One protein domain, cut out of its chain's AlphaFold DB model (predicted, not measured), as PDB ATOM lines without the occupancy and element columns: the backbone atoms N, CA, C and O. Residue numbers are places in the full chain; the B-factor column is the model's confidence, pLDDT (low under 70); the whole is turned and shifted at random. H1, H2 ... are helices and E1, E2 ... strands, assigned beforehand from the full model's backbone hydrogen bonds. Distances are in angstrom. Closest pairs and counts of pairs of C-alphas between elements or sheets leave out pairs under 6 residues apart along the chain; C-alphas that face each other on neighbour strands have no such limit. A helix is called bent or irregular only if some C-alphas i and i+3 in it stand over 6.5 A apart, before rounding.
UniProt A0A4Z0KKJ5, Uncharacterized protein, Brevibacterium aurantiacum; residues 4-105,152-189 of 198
ATOM      1  N   GLN A   4     193.957 134.900 182.009       94.25
ATOM      2  CA  GLN A   4     193.194 133.793 182.577       94.25
ATOM      3  C   GLN A   4     192.086 134.335 183.489       94.25
ATOM      4  O   GLN A   4     192.346 135.189 184.337       94.25
ATOM      5  N   VAL A   5     190.870 133.821 183.322       97.44
ATOM      6  CA  VAL A   5     189.674 134.196 184.086       97.44
ATOM      7  C   VAL A   5     188.958 132.944 184.583       97.44
ATOM      8  O   VAL A   5     189.029 131.887 183.948       97.44
ATOM      9  N   SER A   6     188.253 133.049 185.711       97.50
ATOM     10  CA  SER A   6     187.388 131.954 186.166       97.50
ATOM     11  C   SER A   6     186.246 131.725 185.179       97.50
ATOM     12  O   SER A   6     185.845 132.639 184.448       97.50
ATOM     13  N   ALA A   7     185.661 130.531 185.178       96.44
ATOM     14  CA  ALA A   7     184.511 130.255 184.320       96.44
ATOM     15  C   ALA A   7     183.306 131.154 184.650       96.44
ATOM     16  O   ALA A   7     182.583 131.579 183.752       96.44
ATOM     17  N   SER A   8     183.125 131.534 185.918       96.94
ATOM     18  CA  SER A   8     182.104 132.514 186.314       96.94
ATOM     19  C   SER A   8     182.333 133.900 185.698       96.94
ATOM     20  O   SER A   8     181.382 134.525 185.231       96.94
ATOM     21  N   GLN A   9     183.584 134.367 185.643       97.00
ATOM     22  CA  GLN A   9     183.946 135.614 184.969       97.00
ATOM     23  C   GLN A   9     183.758 135.500 183.453       97.00
ATOM     24  O   GLN A   9     183.226 136.421 182.846       97.00
ATOM     25  N   ALA A  10     184.131 134.368 182.848       96.69
ATOM     26  CA  ALA A  10     183.917 134.127 181.423       96.69
ATOM     27  C   ALA A  10     182.427 134.205 181.048       96.69
ATOM     28  O   ALA A  10     182.071 134.876 180.084       96.69
ATOM     29  N   LEU A  11     181.544 133.582 181.837       96.00
ATOM     30  CA  LEU A  11     180.094 133.645 181.618       96.00
ATOM     31  C   LEU A  11     179.532 135.062 181.788       96.00
ATOM     32  O   LEU A  11     178.660 135.462 181.017       96.00
ATOM     33  N   GLN A  12     180.054 135.829 182.749       95.81
ATOM     34  CA  GLN A  12     179.694 137.237 182.914       95.81
ATOM     35  C   GLN A  12     180.093 138.059 181.681       95.81
ATOM     36  O   GLN A  12     179.251 138.760 181.128       95.81
ATOM     37  N   ILE A  13     181.331 137.908 181.197       95.69
ATOM     38  CA  ILE A  13     181.817 138.587 179.986       95.69
ATOM     39  C   ILE A  13     180.926 138.232 178.783       95.69
ATOM     40  O   ILE A  13     180.475 139.114 178.060       95.69
ATOM     41  N   ILE A  14     180.597 136.951 178.589       95.50
ATOM     42  CA  ILE A  14     179.715 136.513 177.492       95.50
ATOM     43  C   ILE A  14     178.338 137.188 177.575       95.50
ATOM     44  O   ILE A  14     177.799 137.611 176.553       95.50
ATOM     45  N   SER A  15     177.779 137.325 178.782       92.31
ATOM     46  CA  SER A  15     176.485 137.990 178.982       92.31
ATOM     47  C   SER A  15     176.503 139.487 178.658       92.31
ATOM     48  O   SER A  15     175.469 140.034 178.298       92.31
ATOM     49  N   GLU A  16     177.663 140.143 178.744       92.56
ATOM     50  CA  GLU A  16     177.821 141.573 178.447       92.56
ATOM     51  C   GLU A  16     177.990 141.849 176.946       92.56
ATOM     52  O   GLU A  16     177.651 142.936 176.481       92.56
ATOM     53  N   HIS A  17     178.497 140.872 176.188       88.56
ATOM     54  CA  HIS A  17     178.781 141.016 174.756       88.56
ATOM     55  C   HIS A  17     177.740 140.375 173.830       88.56
ATOM     56  O   HIS A  17     177.770 140.679 172.643       88.56
ATOM     57  N   GLU A  18     176.865 139.509 174.359       75.62
ATOM     58  CA  GLU A  18     175.743 138.762 173.748       75.62
ATOM     59  C   GLU A  18     175.954 138.101 172.365       75.62
ATOM     60  O   GLU A  18     175.669 136.912 172.225       75.62
ATOM     61  N   THR A  19     176.434 138.816 171.350       82.12
ATOM     62  CA  THR A  19     176.522 138.408 169.937       82.12
ATOM     63  C   THR A  19     177.868 138.748 169.279       82.12
ATOM     64  O   THR A  19     177.957 138.907 168.065       82.12
ATOM     65  N   SER A  20     178.944 138.902 170.054       95.12
ATOM     66  CA  SER A  20     180.284 139.213 169.523       95.12
ATOM     67  C   SER A  20     181.387 138.513 170.312       95.12
ATOM     68  O   SER A  20     182.269 139.136 170.908       95.12
ATOM     69  N   TYR A  21     181.303 137.182 170.353       97.62
ATOM     70  CA  TYR A  21     182.272 136.352 171.058       97.62
ATOM     71  C   TYR A  21     182.528 135.014 170.359       97.62
ATOM     72  O   TYR A  21     181.704 134.511 169.592       97.62
ATOM     73  N   ALA A  22     183.673 134.404 170.661       98.44
ATOM     74  CA  ALA A  22     183.958 133.019 170.313       98.44
ATOM     75  C   ALA A  22     184.526 132.251 171.505       98.44
ATOM     76  O   ALA A  22     185.397 132.750 172.212       98.44
ATOM     77  N   LEU A  23     184.064 131.017 171.675       98.38
ATOM     78  CA  LEU A  23     184.673 130.000 172.521       98.38
ATOM     79  C   LEU A  23     185.376 128.987 171.627       98.38
ATOM     80  O   LEU A  23     184.757 128.464 170.700       98.38
ATOM     81  N   ILE A  24     186.652 128.713 171.887       98.12
ATOM     82  CA  ILE A  24     187.440 127.762 171.100       98.12
ATOM     83  C   ILE A  24     188.229 126.864 172.049       98.12
ATOM     84  O   ILE A  24     189.136 127.314 172.745       98.12
ATOM     85  N   LEU A  25     187.911 125.574 172.048       97.56
ATOM     86  CA  LEU A  25     188.758 124.539 172.621       97.56
ATOM     87  C   LEU A  25     189.684 124.004 171.529       97.56
ATOM     88  O   LEU A  25     189.221 123.461 170.523       97.56
ATOM     89  N   ARG A  26     190.994 124.118 171.742       95.69
ATOM     90  CA  ARG A  26     192.005 123.593 170.819       95.69
ATOM     91  C   ARG A  26     192.547 122.270 171.329       95.69
ATOM     92  O   ARG A  26     192.877 122.148 172.503       95.69
ATOM     93  N   GLN A  27     192.781 121.324 170.425       94.31
ATOM     94  CA  GLN A  27     193.430 120.050 170.745       94.31
ATOM     95  C   GLN A  27     194.791 120.228 171.440       94.31
ATOM     96  O   GLN A  27     195.163 119.418 172.281       94.31
ATOM     97  N   ALA A  28     195.534 121.286 171.095       92.12
ATOM     98  CA  ALA A  28     196.842 121.580 171.683       92.12
ATOM     99  C   ALA A  28     196.774 122.042 173.153       92.12
ATOM    100  O   ALA A  28     197.772 121.949 173.862       92.12
ATOM    101  N   THR A  29     195.621 122.542 173.601       94.50
ATOM    102  CA  THR A  29     195.386 123.057 174.958       94.50
ATOM    103  C   THR A  29     194.031 122.550 175.468       94.50
ATOM    104  O   THR A  29     193.099 123.337 175.625       94.50
ATOM    105  N   PRO A  30     193.886 121.230 175.685       94.94
ATOM    106  CA  PRO A  30     192.587 120.586 175.894       94.94
ATOM    107  C   PRO A  30     191.928 120.909 177.245       94.94
ATOM    108  O   PRO A  30     190.740 120.633 177.414       94.94
ATOM    109  N   ASP A  31     192.683 121.493 178.175       96.62
ATOM    110  CA  ASP A  31     192.211 121.883 179.509       96.62
ATOM    111  C   ASP A  31     191.679 123.327 179.538       96.62
ATOM    112  O   ASP A  31     191.094 123.769 180.525       96.62
ATOM    113  N   TYR A  32     191.865 124.078 178.447       97.50
ATOM    114  CA  TYR A  32     191.617 125.512 178.402       97.50
ATOM    115  C   TYR A  32     190.776 125.916 177.195       97.50
ATOM    116  O   TYR A  32     191.085 125.577 176.054       97.50
ATOM    117  N   ILE A  33     189.740 126.708 177.455       98.31
ATOM    118  CA  ILE A  33     188.887 127.299 176.426       98.31
ATOM    119  C   ILE A  33     189.347 128.740 176.196       98.31
ATOM    120  O   ILE A  33     189.355 129.552 177.125       98.31
ATOM    121  N   ASP A  34     189.710 129.066 174.956       98.12
ATOM    122  CA  ASP A  34     189.899 130.451 174.532       98.12
ATOM    123  C   ASP A  34     188.535 131.145 174.470       98.12
ATOM    124  O   ASP A  34     187.625 130.652 173.803       98.12
ATOM    125  N   LEU A  35     188.413 132.304 175.115       97.94
ATOM    126  CA  LEU A  35     187.299 133.233 174.955       97.94
ATOM    127  C   LEU A  35     187.807 134.481 174.234       97.94
ATOM    128  O   LEU A  35     188.638 135.226 174.758       97.94
ATOM    129  N   LEU A  36     187.303 134.705 173.028       97.69
ATOM    130  CA  LEU A  36     187.622 135.864 172.205       97.69
ATOM    131  C   LEU A  36     186.433 136.813 172.202       97.69
ATOM    132  O   LEU A  36     185.323 136.383 171.899       97.69
ATOM    133  N   ILE A  37     186.685 138.088 172.476       97.38
ATOM    134  CA  ILE A  37     185.753 139.185 172.212       97.38
ATOM    135  C   ILE A  37     186.286 139.949 171.012       97.38
ATOM    136  O   ILE A  37     187.497 140.172 170.902       97.38
ATOM    137  N   PHE A  38     185.406 140.301 170.085       96.31
ATOM    138  CA  PHE A  38     185.818 140.871 168.814       96.31
ATOM    139  C   PHE A  38     184.818 141.875 168.262       96.31
ATOM    140  O   PHE A  38     183.631 141.809 168.557       96.31
ATOM    141  N   ASP A  39     185.314 142.734 167.380       94.50
ATOM    142  CA  ASP A  39     184.488 143.517 166.470       94.50
ATOM    143  C   ASP A  39     184.425 142.789 165.123       94.50
ATOM    144  O   ASP A  39     185.461 142.483 164.515       94.50
ATOM    145  N   ALA A  40     183.211 142.473 164.672       95.06
ATOM    146  CA  ALA A  40     182.976 141.790 163.407       95.06
ATOM    147  C   ALA A  40     182.760 142.791 162.267       95.06
ATOM    148  O   ALA A  40     182.039 143.779 162.395       95.06
ATOM    149  N   SER A  41     183.355 142.503 161.119       94.81
ATOM    150  CA  SER A  41     183.102 143.198 159.862       94.81
ATOM    151  C   SER A  41     183.102 142.208 158.703       94.81
ATOM    152  O   SER A  41     183.546 141.063 158.835       94.81
ATOM    153  N   THR A  42     182.582 142.641 157.561       95.75
ATOM    154  CA  THR A  42     182.554 141.856 156.330       95.75
ATOM    155  C   THR A  42     183.491 142.445 155.289       95.75
ATOM    156  O   THR A  42     183.660 143.663 155.203       95.75
ATOM    157  N   VAL A  43     184.084 141.570 154.483       95.12
ATOM    158  CA  VAL A  43     184.826 141.936 153.274       95.12
ATOM    159  C   VAL A  43     184.404 141.040 152.112       95.12
ATOM    160  O   VAL A  43     183.925 139.920 152.315       95.12
ATOM    161  N   GLU A  44     184.553 141.543 150.888       90.81
ATOM    162  CA  GLU A  44     184.144 140.809 149.681       90.81
ATOM    163  C   GLU A  44     185.239 139.887 149.141       90.81
ATOM    164  O   GLU A  44     184.916 138.881 148.516       90.81
ATOM    165  N   ASP A  45     186.511 140.212 149.392       91.06
ATOM    166  CA  ASP A  45     187.658 139.430 148.927       91.06
ATOM    167  C   ASP A  45     188.789 139.365 149.967       91.06
ATOM    168  O   ASP A  45     188.907 140.228 150.847       91.06
ATOM    169  N   THR A  46     189.634 138.331 149.876       92.88
ATOM    170  CA  THR A  46     190.693 138.081 150.870       92.88
ATOM    171  C   THR A  46     191.779 139.158 150.916       92.88
ATOM    172  O   THR A  46     192.455 139.288 151.938       92.88
ATOM    173  N   THR A  47     191.937 139.974 149.868       92.19
ATOM    174  CA  THR A  47     192.944 141.049 149.829       92.19
ATOM    175  C   THR A  47     192.550 142.255 150.683       92.19
ATOM    176  O   THR A  47     193.411 143.041 151.078       92.19
ATOM    177  N   GLN A  48     191.263 142.380 151.022       91.88
ATOM    178  CA  GLN A  48     190.731 143.424 151.903       91.88
ATOM    179  C   GLN A  48     190.880 143.088 153.394       91.88
ATOM    180  O   GLN A  48     190.600 143.931 154.252       91.88
ATOM    181  N   ILE A  49     191.318 141.871 153.731       91.31
ATOM    182  CA  ILE A  49     191.577 141.490 155.118       91.31
ATOM    183  C   ILE A  49     192.788 142.288 155.608       91.31
ATOM    184  O   ILE A  49     193.913 142.075 155.166       91.31
ATOM    185  N   ALA A  50     192.552 143.215 156.540       85.44
ATOM    186  CA  ALA A  50     193.606 144.063 157.084       85.44
ATOM    187  C   ALA A  50     194.754 143.226 157.679       85.44
ATOM    188  O   ALA A  50     194.527 142.380 158.544       85.44
ATOM    189  N   THR A  51     195.985 143.504 157.254       78.81
ATOM    190  CA  THR A  51     197.210 142.816 157.693       78.81
ATOM    191  C   THR A  51     197.898 143.554 158.841       78.81
ATOM    192  O   THR A  51     199.110 143.735 158.819       78.81
ATOM    193  N   ASP A  52     197.132 144.071 159.801       80.81
ATOM    194  CA  ASP A  52     197.722 144.682 160.994       80.81
ATOM    195  C   ASP A  52     198.463 143.590 161.784       80.81
ATOM    196  O   ASP A  52     197.822 142.732 162.391       80.81
ATOM    197  N   ASP A  53     199.799 143.587 161.697       68.56
ATOM    198  CA  ASP A  53     200.675 142.502 162.164       68.56
ATOM    199  C   ASP A  53     200.522 142.203 163.669       68.56
ATOM    200  O   ASP A  53     200.846 141.101 164.116       68.56
ATOM    201  N   GLU A  54     199.998 143.151 164.449       78.06
ATOM    202  CA  GLU A  54     199.799 143.006 165.896       78.06
ATOM    203  C   GLU A  54     198.370 142.565 166.273       78.06
ATOM    204  O   GLU A  54     198.122 142.159 167.414       78.06
ATOM    205  N   ALA A  55     197.412 142.621 165.342       84.69
ATOM    206  CA  ALA A  55     196.010 142.329 165.620       84.69
ATOM    207  C   ALA A  55     195.662 140.857 165.348       84.69
ATOM    208  O   ALA A  55     195.650 140.386 164.209       84.69
ATOM    209  N   THR A  56     195.263 140.130 166.394       91.38
ATOM    210  CA  THR A  56     194.681 138.791 166.233       91.38
ATOM    211  C   THR A  56     193.314 138.890 165.552       91.38
ATOM    212  O   THR A  56     192.451 139.662 165.973       91.38
ATOM    213  N   LYS A  57     193.086 138.070 164.522       93.69
ATOM    214  CA  LYS A  57     191.806 137.985 163.805       93.69
ATOM    215  C   LYS A  57     191.302 136.548 163.750       93.69
ATOM    216  O   LYS A  57     192.072 135.625 163.488       93.69
ATOM    217  N   LEU A  58     190.001 136.375 163.949       95.56
ATOM    218  CA  LEU A  58     189.273 135.168 163.569       95.56
ATOM    219  C   LEU A  58     188.590 135.448 162.225       95.56
ATOM    220  O   LEU A  58     187.840 136.410 162.105       95.56
ATOM    221  N   VAL A  59     188.873 134.637 161.207       95.62
ATOM    222  CA  VAL A  59     188.315 134.815 159.859       95.62
ATOM    223  C   VAL A  59     187.467 133.604 159.506       95.62
ATOM    224  O   VAL A  59     187.947 132.472 159.591       95.62
ATOM    225  N   LEU A  60     186.221 133.836 159.093       95.56
ATOM    226  CA  LEU A  60     185.345 132.799 158.562       95.56
ATOM    227  C   LEU A  60     185.274 132.961 157.045       95.56
ATOM    228  O   LEU A  60     184.722 133.936 156.534       95.56
ATOM    229  N   LEU A  61     185.878 132.003 156.342       95.44
ATOM    230  CA  LEU A  61     186.025 132.023 154.892       95.44
ATOM    231  C   LEU A  61     184.933 131.153 154.237       95.44
ATOM    232  O   LEU A  61     184.977 129.928 154.385       95.44
ATOM    233  N   PRO A  62     183.958 131.737 153.519       95.56
ATOM    234  CA  PRO A  62     182.926 130.979 152.822       95.56
ATOM    235  C   PRO A  62     183.505 130.258 151.601       95.56
ATOM    236  O   PRO A  62     184.490 130.702 151.002       95.56
ATOM    237  N   TYR A  63     182.851 129.169 151.188       94.69
ATOM    238  CA  TYR A  63     183.305 128.348 150.062       94.69
ATOM    239  C   TYR A  63     183.436 129.148 148.759       94.69
ATOM    240  O   TYR A  63     184.379 128.913 148.011       94.69
ATOM    241  N   ARG A  64     182.567 130.142 148.514       94.06
ATOM    242  CA  ARG A  64     182.618 130.973 147.296       94.06
ATOM    243  C   ARG A  64     183.949 131.709 147.084       94.06
ATOM    244  O   ARG A  64     184.291 132.022 145.953       94.06
ATOM    245  N   SER A  65     184.758 131.890 148.134       94.44
ATOM    246  CA  SER A  65     186.080 132.537 148.042       94.44
ATOM    247  C   SER A  65     187.062 131.792 147.120       94.44
ATOM    248  O   SER A  65     188.094 132.338 146.740       94.44
ATOM    249  N   ILE A  66     186.768 130.546 146.718       94.50
ATOM    250  CA  ILE A  66     187.564 129.833 145.705       94.50
ATOM    251  C   ILE A  66     187.533 130.506 144.324       94.50
ATOM    252  O   ILE A  66     188.431 130.250 143.518       94.50
ATOM    253  N   GLU A  67     186.549 131.372 144.056       94.38
ATOM    254  CA  GLU A  67     186.474 132.169 142.826       94.38
ATOM    255  C   GLU A  67     187.687 133.091 142.665       94.38
ATOM    256  O   GLU A  67     188.168 133.284 141.548       94.38
ATOM    257  N   GLU A  68     188.285 133.555 143.769       93.56
ATOM    258  CA  GLU A  68     189.533 134.332 143.750       93.56
ATOM    259  C   GLU A  68     190.711 133.542 143.154       93.56
ATOM    260  O   GLU A  68     191.692 134.117 142.682       93.56
ATOM    261  N   ARG A  69     190.616 132.207 143.132       94.25
ATOM    262  CA  ARG A  69     191.595 131.314 142.496       94.25
ATOM    263  C   ARG A  69     191.208 130.908 141.072       94.25
ATOM    264  O   ARG A  69     191.905 130.085 140.479       94.25
ATOM    265  N   GLY A  70     190.128 131.463 140.522       94.56
ATOM    266  CA  GLY A  70     189.627 131.171 139.178       94.56
ATOM    267  C   GLY A  70     188.803 129.885 139.065       94.56
ATOM    268  O   GLY A  70     188.586 129.410 137.952       94.56
ATOM    269  N   PHE A  71     188.362 129.302 140.186       94.50
ATOM    270  CA  PHE A  71     187.433 128.170 140.179       94.50
ATOM    271  C   PHE A  71     185.980 128.647 140.128       94.50
ATOM    272  O   PHE A  71     185.664 129.726 140.611       94.50
ATOM    273  N   SER A  72     185.087 127.816 139.592       93.62
ATOM    274  CA  SER A  72     183.646 128.069 139.663       93.62
ATOM    275  C   SER A  72     183.102 127.701 141.043       93.62
ATOM    276  O   SER A  72     183.383 126.609 141.543       93.62
ATOM    277  N   ALA A  73     182.267 128.563 141.622       93.25
ATOM    278  CA  ALA A  73     181.508 128.270 142.832       93.25
ATOM    279  C   ALA A  73     180.017 128.566 142.630       93.25
ATOM    280  O   ALA A  73     179.619 129.319 141.745       93.25
ATOM    281  N   GLN A  74     179.174 127.957 143.464       91.06
ATOM    282  CA  GLN A  74     177.804 128.426 143.618       91.06
ATOM    283  C   GLN A  74     177.834 129.688 144.482       91.06
ATOM    284  O   GLN A  74     178.257 129.632 145.636       91.06
ATOM    285  N   ASP A  75     177.386 130.813 143.928       89.25
ATOM    286  CA  ASP A  75     177.369 132.084 144.648       89.25
ATOM    287  C   ASP A  75     176.146 132.172 145.572       89.25
ATOM    288  O   ASP A  75     175.039 132.535 145.167       89.25
ATOM    289  N   ASP A  76     176.368 131.817 146.834       91.06
ATOM    290  CA  ASP A  76     175.417 131.924 147.942       91.06
ATOM    291  C   ASP A  76     175.419 133.312 148.611       91.06
ATOM    292  O   ASP A  76     174.750 133.512 149.630       91.06
ATOM    293  N   LYS A  77     176.160 134.273 148.032       92.06
ATOM    294  CA  LYS A  77     176.312 135.657 148.501       92.06
ATOM    295  C   LYS A  77     176.873 135.790 149.919       92.06
ATOM    296  O   LYS A  77     176.752 136.858 150.515       92.06
ATOM    297  N   GLN A  78     177.494 134.746 150.471       93.62
ATOM    298  CA  GLN A  78     178.071 134.815 151.812       93.62
ATOM    299  C   GLN A  78     179.365 135.646 151.806       93.62
ATOM    300  O   GLN A  78     180.305 135.285 151.097       93.62
ATOM    301  N   PRO A  79     179.461 136.743 152.577       94.12
ATOM    302  CA  PRO A  79     180.688 137.530 152.652       94.12
ATOM    303  C   PRO A  79     181.767 136.805 153.466       94.12
ATOM    304  O   PRO A  79     181.472 135.896 154.247       94.12
ATOM    305  N   ILE A  80     183.021 137.241 153.331       96.12
ATOM    306  CA  ILE A  80     184.079 136.855 154.267       96.12
ATOM    307  C   ILE A  80     183.839 137.625 155.565       96.12
ATOM    308  O   ILE A  80     183.728 138.851 155.551       96.12
ATOM    309  N   LEU A  81     183.772 136.915 156.691       96.19
ATOM    310  CA  LEU A  81     183.633 137.536 158.008       96.19
ATOM    311  C   LEU A  81     185.009 137.674 158.648       96.19
ATOM    312  O   LEU A  81     185.746 136.693 158.773       96.19
ATOM    313  N   THR A  82     185.338 138.886 159.083       96.06
ATOM    314  CA  THR A  82     186.566 139.182 159.815       96.06
ATOM    315  C   THR A  82     186.229 139.684 161.210       96.06
ATOM    316  O   THR A  82     185.622 140.738 161.368       96.06
ATOM    317  N   CYS A  83     186.659 138.944 162.223       95.75
ATOM    318  CA  CYS A  83     186.469 139.263 163.629       95.75
ATOM    319  C   CYS A  83     187.803 139.732 164.212       95.75
ATOM    320  O   CYS A  83     188.706 138.922 164.436       95.75
ATOM    321  N   THR A  84     187.954 141.040 164.428       95.38
ATOM    322  CA  THR A  84     189.173 141.612 165.017       95.38
ATOM    323  C   THR A  84     189.096 141.488 166.530       95.38
ATOM    324  O   THR A  84     188.217 142.078 167.152       95.38
ATOM    325  N   VAL A  85     189.987 140.690 167.120       95.44
ATOM    326  CA  VAL A  85     189.950 140.357 168.546       95.44
ATOM    327  C   VAL A  85     190.385 141.568 169.363       95.44
ATOM    328  O   VAL A  85     191.545 141.973 169.314       95.44
ATOM    329  N   SER A  86     189.456 142.127 170.132       94.00
ATOM    330  CA  SER A  86     189.709 143.237 171.051       94.00
ATOM    331  C   SER A  86     190.198 142.733 172.407       94.00
ATOM    332  O   SER A  86     191.043 143.366 173.044       94.00
ATOM    333  N   GLN A  87     189.707 141.569 172.849       94.94
ATOM    334  CA  GLN A  87     190.099 140.943 174.109       94.94
ATOM    335  C   GLN A  87     190.212 139.426 173.953       94.94
ATOM    336  O   GLN A  87     189.407 138.784 173.279       94.94
ATOM    337  N   HIS A  88     191.215 138.847 174.615       96.19
ATOM    338  CA  HIS A  88     191.475 137.410 174.610       96.19
ATOM    339  C   HIS A  88     191.674 136.908 176.038       96.19
ATOM    340  O   HIS A  88     192.661 137.232 176.710       96.19
ATOM    341  N   TYR A  89     190.727 136.087 176.474       97.38
ATOM    342  CA  TYR A  89     190.727 135.423 177.765       97.38
ATOM    343  C   TYR A  89     190.898 133.915 177.613       97.38
ATOM    344  O   TYR A  89     190.655 133.343 176.552       97.38
ATOM    345  N   VAL A  90     191.296 133.268 178.701       97.88
ATOM    346  CA  VAL A  90     191.365 131.809 178.788       97.88
ATOM    347  C   VAL A  90     190.649 131.367 180.054       97.88
ATOM    348  O   VAL A  90     190.872 131.946 181.117       97.88
ATOM    349  N   THR A  91     189.799 130.351 179.952       98.00
ATOM    350  CA  THR A  91     189.082 129.786 181.098       98.00
ATOM    351  C   THR A  91     189.286 128.280 181.194       98.00
ATOM    352  O   THR A  91     189.540 127.616 180.186       98.00
ATOM    353  N   ASP A  92     189.229 127.754 182.414       98.06
ATOM    354  CA  ASP A  92     189.372 126.326 182.681       98.06
ATOM    355  C   ASP A  92     188.153 125.562 182.152       98.06
ATOM    356  O   ASP A  92     186.998 125.943 182.382       98.06
ATOM    357  N   ARG A  93     188.415 124.493 181.403       97.38
ATOM    358  CA  ARG A  93     187.373 123.700 180.761       97.38
ATOM    359  C   ARG A  93     186.474 123.001 181.780       97.38
ATOM    360  O   ARG A  93     185.254 123.037 181.619       97.38
ATOM    361  N   ASP A  94     187.051 122.371 182.797       97.56
ATOM    362  CA  ASP A  94     186.300 121.581 183.777       97.56
ATOM    363  C   ASP A  94     185.421 122.489 184.644       97.56
ATOM    364  O   ASP A  94     184.266 122.156 184.947       97.56
ATOM    365  N   GLU A  95     185.927 123.674 184.995       97.81
ATOM    366  CA  GLU A  95     185.153 124.702 185.691       97.81
ATOM    367  C   GLU A  95     183.972 125.181 184.828       97.81
ATOM    368  O   GLU A  95     182.831 125.233 185.299       97.81
ATOM    369  N   PHE A  96     184.219 125.466 183.544       97.75
ATOM    370  CA  PHE A  96     183.188 125.888 182.594       97.75
ATOM    371  C   PHE A  96     182.105 124.821 182.412       97.75
ATOM    372  O   PHE A  96     180.911 125.113 182.531       97.75
ATOM    373  N   GLU A  97     182.499 123.566 182.184       96.31
ATOM    374  CA  GLU A  97     181.563 122.451 182.064       96.31
ATOM    375  C   GLU A  97     180.760 122.237 183.351       96.31
ATOM    376  O   GLU A  97     179.584 121.881 183.285       96.31
ATOM    377  N   SER A  98     181.348 122.473 184.523       96.50
ATOM    378  CA  SER A  98     180.656 122.324 185.807       96.50
ATOM    379  C   SER A  98     179.600 123.410 186.042       96.50
ATOM    380  O   SER A  98     178.543 123.115 186.600       96.50
ATOM    381  N   LEU A  99     179.852 124.649 185.600       96.25
ATOM    382  CA  LEU A  99     178.947 125.790 185.798       96.25
ATOM    383  C   LEU A  99     177.823 125.877 184.762       96.25
ATOM    384  O   LEU A  99     176.703 126.264 185.099       96.25
ATOM    385  N   VAL A 100     178.101 125.541 183.501       94.69
ATOM    386  CA  VAL A 100     177.130 125.696 182.412       94.69
ATOM    387  C   VAL A 100     176.031 124.639 182.509       94.69
ATOM    388  O   VAL A 100     176.291 123.441 182.649       94.69
ATOM    389  N   ALA A 101     174.770 125.064 182.419       91.31
ATOM    390  CA  ALA A 101     173.638 124.144 182.383       91.31
ATOM    391  C   ALA A 101     173.648 123.283 181.104       91.31
ATOM    392  O   ALA A 101     174.306 123.596 180.115       91.31
ATOM    393  N   GLY A 102     172.920 122.163 181.113       84.31
ATOM    394  CA  GLY A 102     172.698 121.399 179.882       84.31
ATOM    395  C   GLY A 102     171.945 122.222 178.824       84.31
ATOM    396  O   GLY A 102     171.317 123.223 179.174       84.31
ATOM    397  N   PRO A 103     171.973 121.804 177.546       78.81
ATOM    398  CA  PRO A 103     171.270 122.518 176.486       78.81
ATOM    399  C   PRO A 103     169.775 122.583 176.769       78.81
ATOM    400  O   PRO A 103     169.178 121.621 177.264       78.81
ATOM    401  N   ILE A 104     169.198 123.727 176.422       75.81
ATOM    402  CA  ILE A 104     167.787 124.043 176.601       75.81
ATOM    403  C   ILE A 104     167.116 123.933 175.227       75.81
ATOM    404  O   ILE A 104     167.670 124.372 174.226       75.81
ATOM    405  N   GLY A 105     165.934 123.322 175.169       75.75
ATOM    406  CA  GLY A 105     165.157 123.193 173.934       75.75
ATOM    407  C   GLY A 105     165.434 121.931 173.112       75.75
ATOM    408  O   GLY A 105     166.171 121.024 173.513       75.75
ATOM    409  N   SER A 152     167.356 129.704 170.713       88.31
ATOM    410  CA  SER A 152     168.696 130.136 170.306       88.31
ATOM    411  C   SER A 152     169.335 131.128 171.287       88.31
ATOM    412  O   SER A 152     170.235 131.872 170.904       88.31
ATOM    413  N   SER A 153     168.869 131.182 172.538       91.25
ATOM    414  CA  SER A 153     169.475 132.004 173.586       91.25
ATOM    415  C   SER A 153     170.923 131.596 173.869       91.25
ATOM    416  O   SER A 153     171.312 130.439 173.690       91.25
ATOM    417  N   ASN A 154     171.723 132.521 174.411       91.12
ATOM    418  CA  ASN A 154     173.092 132.210 174.835       91.12
ATOM    419  C   ASN A 154     173.149 131.035 175.822       91.12
ATOM    420  O   ASN A 154     174.032 130.192 175.714       91.12
ATOM    421  N   ALA A 155     172.182 130.910 176.737       92.06
ATOM    422  CA  ALA A 155     172.118 129.769 177.650       92.06
ATOM    423  C   ALA A 155     171.976 128.432 176.897       92.06
ATOM    424  O   ALA A 155     172.677 127.467 177.213       92.06
ATOM    425  N   SER A 156     171.117 128.389 175.874       92.94
ATOM    426  CA  SER A 156     170.944 127.221 175.005       92.94
ATOM    427  C   SER A 156     172.222 126.901 174.217       92.94
ATOM    428  O   SER A 156     172.706 125.766 174.263       92.94
ATOM    429  N   LEU A 157     172.831 127.906 173.577       94.56
ATOM    430  CA  LEU A 157     174.065 127.756 172.795       94.56
ATOM    431  C   LEU A 157     175.244 127.268 173.646       94.56
ATOM    432  O   LEU A 157     175.955 126.347 173.242       94.56
ATOM    433  N   LEU A 158     175.422 127.826 174.846       95.88
ATOM    434  CA  LEU A 158     176.456 127.397 175.789       95.88
ATOM    435  C   LEU A 158     176.218 125.960 176.260       95.88
ATOM    436  O   LEU A 158     177.164 125.177 176.354       95.88
ATOM    437  N   GLY A 159     174.962 125.574 176.497       95.75
ATOM    438  CA  GLY A 159     174.615 124.194 176.825       95.75
ATOM    439  C   GLY A 159     174.885 123.217 175.673       95.75
ATOM    440  O   GLY A 159     175.345 122.095 175.909       95.75
ATOM    441  N   LEU A 160     174.658 123.628 174.419       95.50
ATOM    442  CA  LEU A 160     175.003 122.828 173.238       95.50
ATOM    443  C   LEU A 160     176.522 122.697 173.082       95.50
ATOM    444  O   LEU A 160     177.016 121.588 172.869       95.50
ATOM    445  N   TYR A 161     177.264 123.789 173.269       96.88
ATOM    446  CA  TYR A 161     178.725 123.784 173.277       96.88
ATOM    447  C   TYR A 161     179.278 122.859 174.366       96.88
ATOM    448  O   TYR A 161     180.057 121.961 174.054       96.88
ATOM    449  N   LYS A 162     178.789 122.957 175.611       96.56
ATOM    450  CA  LYS A 162     179.121 122.012 176.693       96.56
ATOM    451  C   LYS A 162     178.867 120.560 176.283       96.56
ATOM    452  O   LYS A 162     179.701 119.693 176.532       96.56
ATOM    453  N   ARG A 163     177.728 120.268 175.644       95.12
ATOM    454  CA  ARG A 163     177.422 118.905 175.181       95.12
ATOM    455  C   ARG A 163     178.428 118.415 174.133       95.12
ATOM    456  O   ARG A 163     178.773 117.236 174.182       95.12
ATOM    457  N   LEU A 164     178.899 119.280 173.230       94.94
ATOM    458  CA  LEU A 164     179.966 118.936 172.284       94.94
ATOM    459  C   LEU A 164     181.285 118.657 173.002       94.94
ATOM    460  O   LEU A 164     181.892 117.626 172.734       94.94
ATOM    461  N   LEU A 165     181.685 119.508 173.955       95.44
ATOM    462  CA  LEU A 165     182.902 119.292 174.748       95.44
ATOM    463  C   LEU A 165     182.909 117.902 175.406       95.44
ATOM    464  O   LEU A 165     183.915 117.198 175.368       95.44
ATOM    465  N   GLN A 166     181.772 117.485 175.962       94.44
ATOM    466  CA  GLN A 166     181.646 116.231 176.709       94.44
ATOM    467  C   GLN A 166     181.565 114.974 175.846       94.44
ATOM    468  O   GLN A 166     181.892 113.887 176.325       94.44
ATOM    469  N   ARG A 167     181.038 115.084 174.623       92.88
ATOM    470  CA  ARG A 167     180.702 113.916 173.795       92.88
ATOM    471  C   ARG A 167     181.630 113.709 172.618       92.88
ATOM    472  O   ARG A 167     181.828 112.561 172.229       92.88
ATOM    473  N   GLU A 168     182.172 114.781 172.057       90.88
ATOM    474  CA  GLU A 168     183.048 114.681 170.902       90.88
ATOM    475  C   GLU A 168     184.484 114.398 171.333       90.88
ATOM    476  O   GLU A 168     185.030 115.026 172.240       90.88
ATOM    477  N   ALA A 169     185.113 113.442 170.653       85.88
ATOM    478  CA  ALA A 169     186.501 113.063 170.874       85.88
ATOM    479  C   ALA A 169     187.309 113.261 169.588       85.88
ATOM    480  O   ALA A 169     186.851 112.943 168.495       85.88
ATOM    481  N   GLY A 170     188.542 113.754 169.724       87.38
ATOM    482  CA  GLY A 170     189.475 113.871 168.598       87.38
ATOM    483  C   GLY A 170     189.234 115.059 167.664       87.38
ATOM    484  O   GLY A 170     189.825 115.099 166.586       87.38
ATOM    485  N   ALA A 171     188.412 116.033 168.061       92.81
ATOM    486  CA  ALA A 171     188.317 117.299 167.346       92.81
ATOM    487  C   ALA A 171     189.652 118.060 167.422       92.81
ATOM    488  O   ALA A 171     190.260 118.158 168.490       92.81
ATOM    489  N   TYR A 172     190.094 118.624 166.296       93.06
ATOM    490  CA  TYR A 172     191.172 119.604 166.270       93.06
ATOM    491  C   TYR A 172     190.724 120.868 167.006       93.06
ATOM    492  O   TYR A 172     191.407 121.294 167.937       93.06
ATOM    493  N   TRP A 173     189.554 121.412 166.642       96.31
ATOM    494  CA  TRP A 173     188.872 122.504 167.345       96.31
ATOM    495  C   TRP A 173     187.424 122.130 167.657       96.31
ATOM    496  O   TRP A 173     186.697 121.695 166.764       96.31
ATOM    497  N   THR A 174     186.984 122.412 168.883       98.00
ATOM    498  CA  THR A 174     185.560 122.543 169.226       98.00
ATOM    499  C   THR A 174     185.276 124.018 169.449       98.00
ATOM    500  O   THR A 174     185.988 124.663 170.213       98.00
ATOM    501  N   PHE A 175     184.278 124.576 168.772       98.12
ATOM    502  CA  PHE A 175     184.068 126.020 168.748       98.12
ATOM    503  C   PHE A 175     182.594 126.411 168.800       98.12
ATOM    504  O   PHE A 175     181.737 125.706 168.272       98.12
ATOM    505  N   LEU A 176     182.338 127.571 169.399       98.00
ATOM    506  CA  LEU A 176     181.102 128.341 169.315       98.00
ATOM    507  C   LEU A 176     181.486 129.774 168.938       98.00
ATOM    508  O   LEU A 176     182.173 130.430 169.710       98.00
ATOM    509  N   VAL A 177     181.056 130.264 167.780       98.19
ATOM    510  CA  VAL A 177     181.247 131.650 167.331       98.19
ATOM    511  C   VAL A 177     179.873 132.292 167.226       98.19
ATOM    512  O   VAL A 177     179.062 131.858 166.408       98.19
ATOM    513  N   SER A 178     179.614 133.296 168.060       97.06
ATOM    514  CA  SER A 178     178.364 134.054 168.084       97.06
ATOM    515  C   SER A 178     178.566 135.404 167.402       97.06
ATOM    516  O   SER A 178     179.468 136.158 167.774       97.06
ATOM    517  N   LEU A 179     177.743 135.672 166.391       95.19
ATOM    518  CA  LEU A 179     177.646 136.929 165.653       95.19
ATOM    519  C   LEU A 179     176.205 137.445 165.763       95.19
ATOM    520  O   LEU A 179     175.301 136.699 166.142       95.19
ATOM    521  N   GLU A 180     175.971 138.702 165.396       91.31
ATOM    522  CA  GLU A 180     174.643 139.330 165.484       91.31
ATOM    523  C   GLU A 180     173.557 138.568 164.709       91.31
ATOM    524  O   GLU A 180     172.440 138.410 165.200       91.31
ATOM    525  N   ASP A 181     173.882 138.059 163.520       90.38
ATOM    526  CA  ASP A 181     172.915 137.448 162.604       90.38
ATOM    527  C   ASP A 181     173.051 135.923 162.464       90.38
ATOM    528  O   ASP A 181     172.236 135.289 161.790       90.38
ATOM    529  N   ARG A 182     174.082 135.313 163.064       93.44
ATOM    530  CA  ARG A 182     174.394 133.890 162.872       93.44
ATOM    531  C   ARG A 182     175.279 133.321 163.970       93.44
ATOM    532  O   ARG A 182     176.043 134.024 164.622       93.44
ATOM    533  N   VAL A 183     175.240 132.001 164.105       95.75
ATOM    534  CA  VAL A 183     176.072 131.258 165.053       95.75
ATOM    535  C   VAL A 183     176.731 130.088 164.339       95.75
ATOM    536  O   VAL A 183     176.082 129.368 163.581       95.75
ATOM    537  N   PHE A 184     178.014 129.872 164.612       97.25
ATOM    538  CA  PHE A 184     178.749 128.696 164.164       97.25
ATOM    539  C   PHE A 184     179.118 127.851 165.375       97.25
ATOM    540  O   PHE A 184     179.866 128.296 166.238       97.25
ATOM    541  N   LEU A 185     178.608 126.627 165.435       96.62
ATOM    542  CA  LEU A 185     178.869 125.684 166.515       96.62
ATOM    543  C   LEU A 185     179.328 124.361 165.904       96.62
ATOM    544  O   LEU A 185     178.637 123.813 165.046       96.62
ATOM    545  N   GLY A 186     180.472 123.834 166.335       96.38
ATOM    546  CA  GLY A 186     180.976 122.588 165.767       96.38
ATOM    547  C   GLY A 186     182.200 122.010 166.460       96.38
ATOM    548  O   GLY A 186     182.817 122.639 167.314       96.38
ATOM    549  N   ALA A 187     182.542 120.789 166.058       96.38
ATOM    550  CA  ALA A 187     183.730 120.057 166.477       96.38
ATOM    551  C   ALA A 187     184.424 119.508 165.219       96.38
ATOM    552  O   ALA A 187     184.024 118.481 164.674       96.38
ATOM    553  N   SER A 188     185.415 120.235 164.696       93.38
ATOM    554  CA  SER A 188     186.111 119.863 163.458       93.38
ATOM    555  C   SER A 188     187.313 118.970 163.769       93.38
ATOM    556  O   SER A 188     188.190 119.409 164.516       93.38
ATOM    557  N   PRO A 189     187.430 117.763 163.185       90.56
ATOM    558  CA  PRO A 189     188.596 116.896 163.363       90.56
ATOM    559  C   PRO A 189     189.815 117.348 162.549       90.56
ATOM    560  O   PRO A 189     190.925 116.881 162.789       90.56
TER     561      PRO A 189
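This is residues 4 to 105 and 152 to 189 of the 198 residues of an uncharacterized protein of Brevibacterium aurantiacum (UniProt A0A4Z0KKJ5). A curled sheet of six strands has three helices, H1, H3 and H4, over one face at one end, and from this body the two long bent strands E2 and E4 run on side by side as an arm. E3 lies beside E4 in the arm, and H2 with the loops around it makes the far end, so that the longest axis runs from there to H3. The printed part has 140 residues, with four named helices and six named strands in the order H1 E1 E2 E3 H2 E4 H3 H4 E5 E6. The sheet runs E3 E4 E2 E1 E5 E6, all antiparallel, and the class is mixed, helices and strands. The whole is compact by its radius of gyration of the C-alphas, 15.9 A, yet elongated in outline, with spans of 48 by 30 by 29 A.

H1, residues 7 to 17, is joined by a tight link to E1, residues 21 to 26. E1 and E2, residues 32 to 43, form a hairpin at 131 degrees, with N 22 and O 36 at 2.9 A. E2 bends by 66 degrees at residue 39. A long link leads to E3, residues 57 to 60, an edge strand; E2 and E3 are only just apart, with closest C-alphas at 8.3 A. H2, residues 63 to 69, is not on the sheet. E4, residues 80 to 92, bends by 77 degrees at residue 86. It is antiparallel to E2 at 163 degrees, with N 35 and O 89 at 2.9 A and N 41 and O 82 at 2.9 A, and antiparallel to E3 at 121 degrees, with N 58 and O 83 at 2.9 A. H1 is on the sheet, 9.5 A in height over it, over E2 and only just over E4 and E1, with 3 C-alphas on each; it runs along the strands, at 2 degrees to E2 on the local plane. The closest C-alphas of H1 and E4 are those of Ala 7 and Thr 91, 5.6 A apart. H3, residues 93 to 99, touches H1 at Ala 7 and Phe 96, whose C-alphas are the closest at 4.9 A, and stands about perpendicular to it at 77 degrees. H4, residues 154 to 167, is close to H3 but not clearly touching it, with the C-alphas of Glu 97 and Lys 162 closest at 5.9 A. H4 is over E5, residues 173 to 178, and E6, residues 183 to 188, at a height of 9.3 A over the sheet, and runs along the strands, at 6 degrees to E5 on the local plane. Its closest C-alphas to E5 are those of Tyr 161 and Leu 176, 6.5 A. H1 and H4 lie on the same face, and H3 and H4 with the sheet make two layers, helices on one face of a sheet. E5 is antiparallel to E1 at 177 degrees, with N 23 and O 176 at 2.8 A. E5 and E6 form a hairpin at 179 degrees, with N 175 and O 186 at 2.8 A. H2 is apart from H1, H3 and H4. In H1, H3 and H4 every O i to N i+4 pair is within hydrogen-bond range; in H2 0 of 3 are, but 4 of 4 O i to N i+3 pairs.

H1 begins at C-alpha 7, (184.511, 130.255, 184.320), and is 15.5 A long. E1 is 16.0 A, E2 30.8 A and E3 9.8 A from first to last C-alpha. H2 is 11.6 A and E4 30.8 A, with C-alpha 80 at (184.079, 136.855, 154.267). H3 is 10.0 A, H4 19.8 A, E5 15.6 A and E6 15.3 A, ending at C-alpha 188, (186.111, 119.863, 163.458).

The two C-alphas farthest apart, those of Gly 70 and Ser 98, are 48.3 A apart. Residues 106 to 151 are not printed, and C-alphas 105 and 152 are 8.6 A apart across this cut. Of the links that are printed whole, E2 to E3 is long. The mean pLDDT of the printed part is 93.5, and residue 53 is under 70.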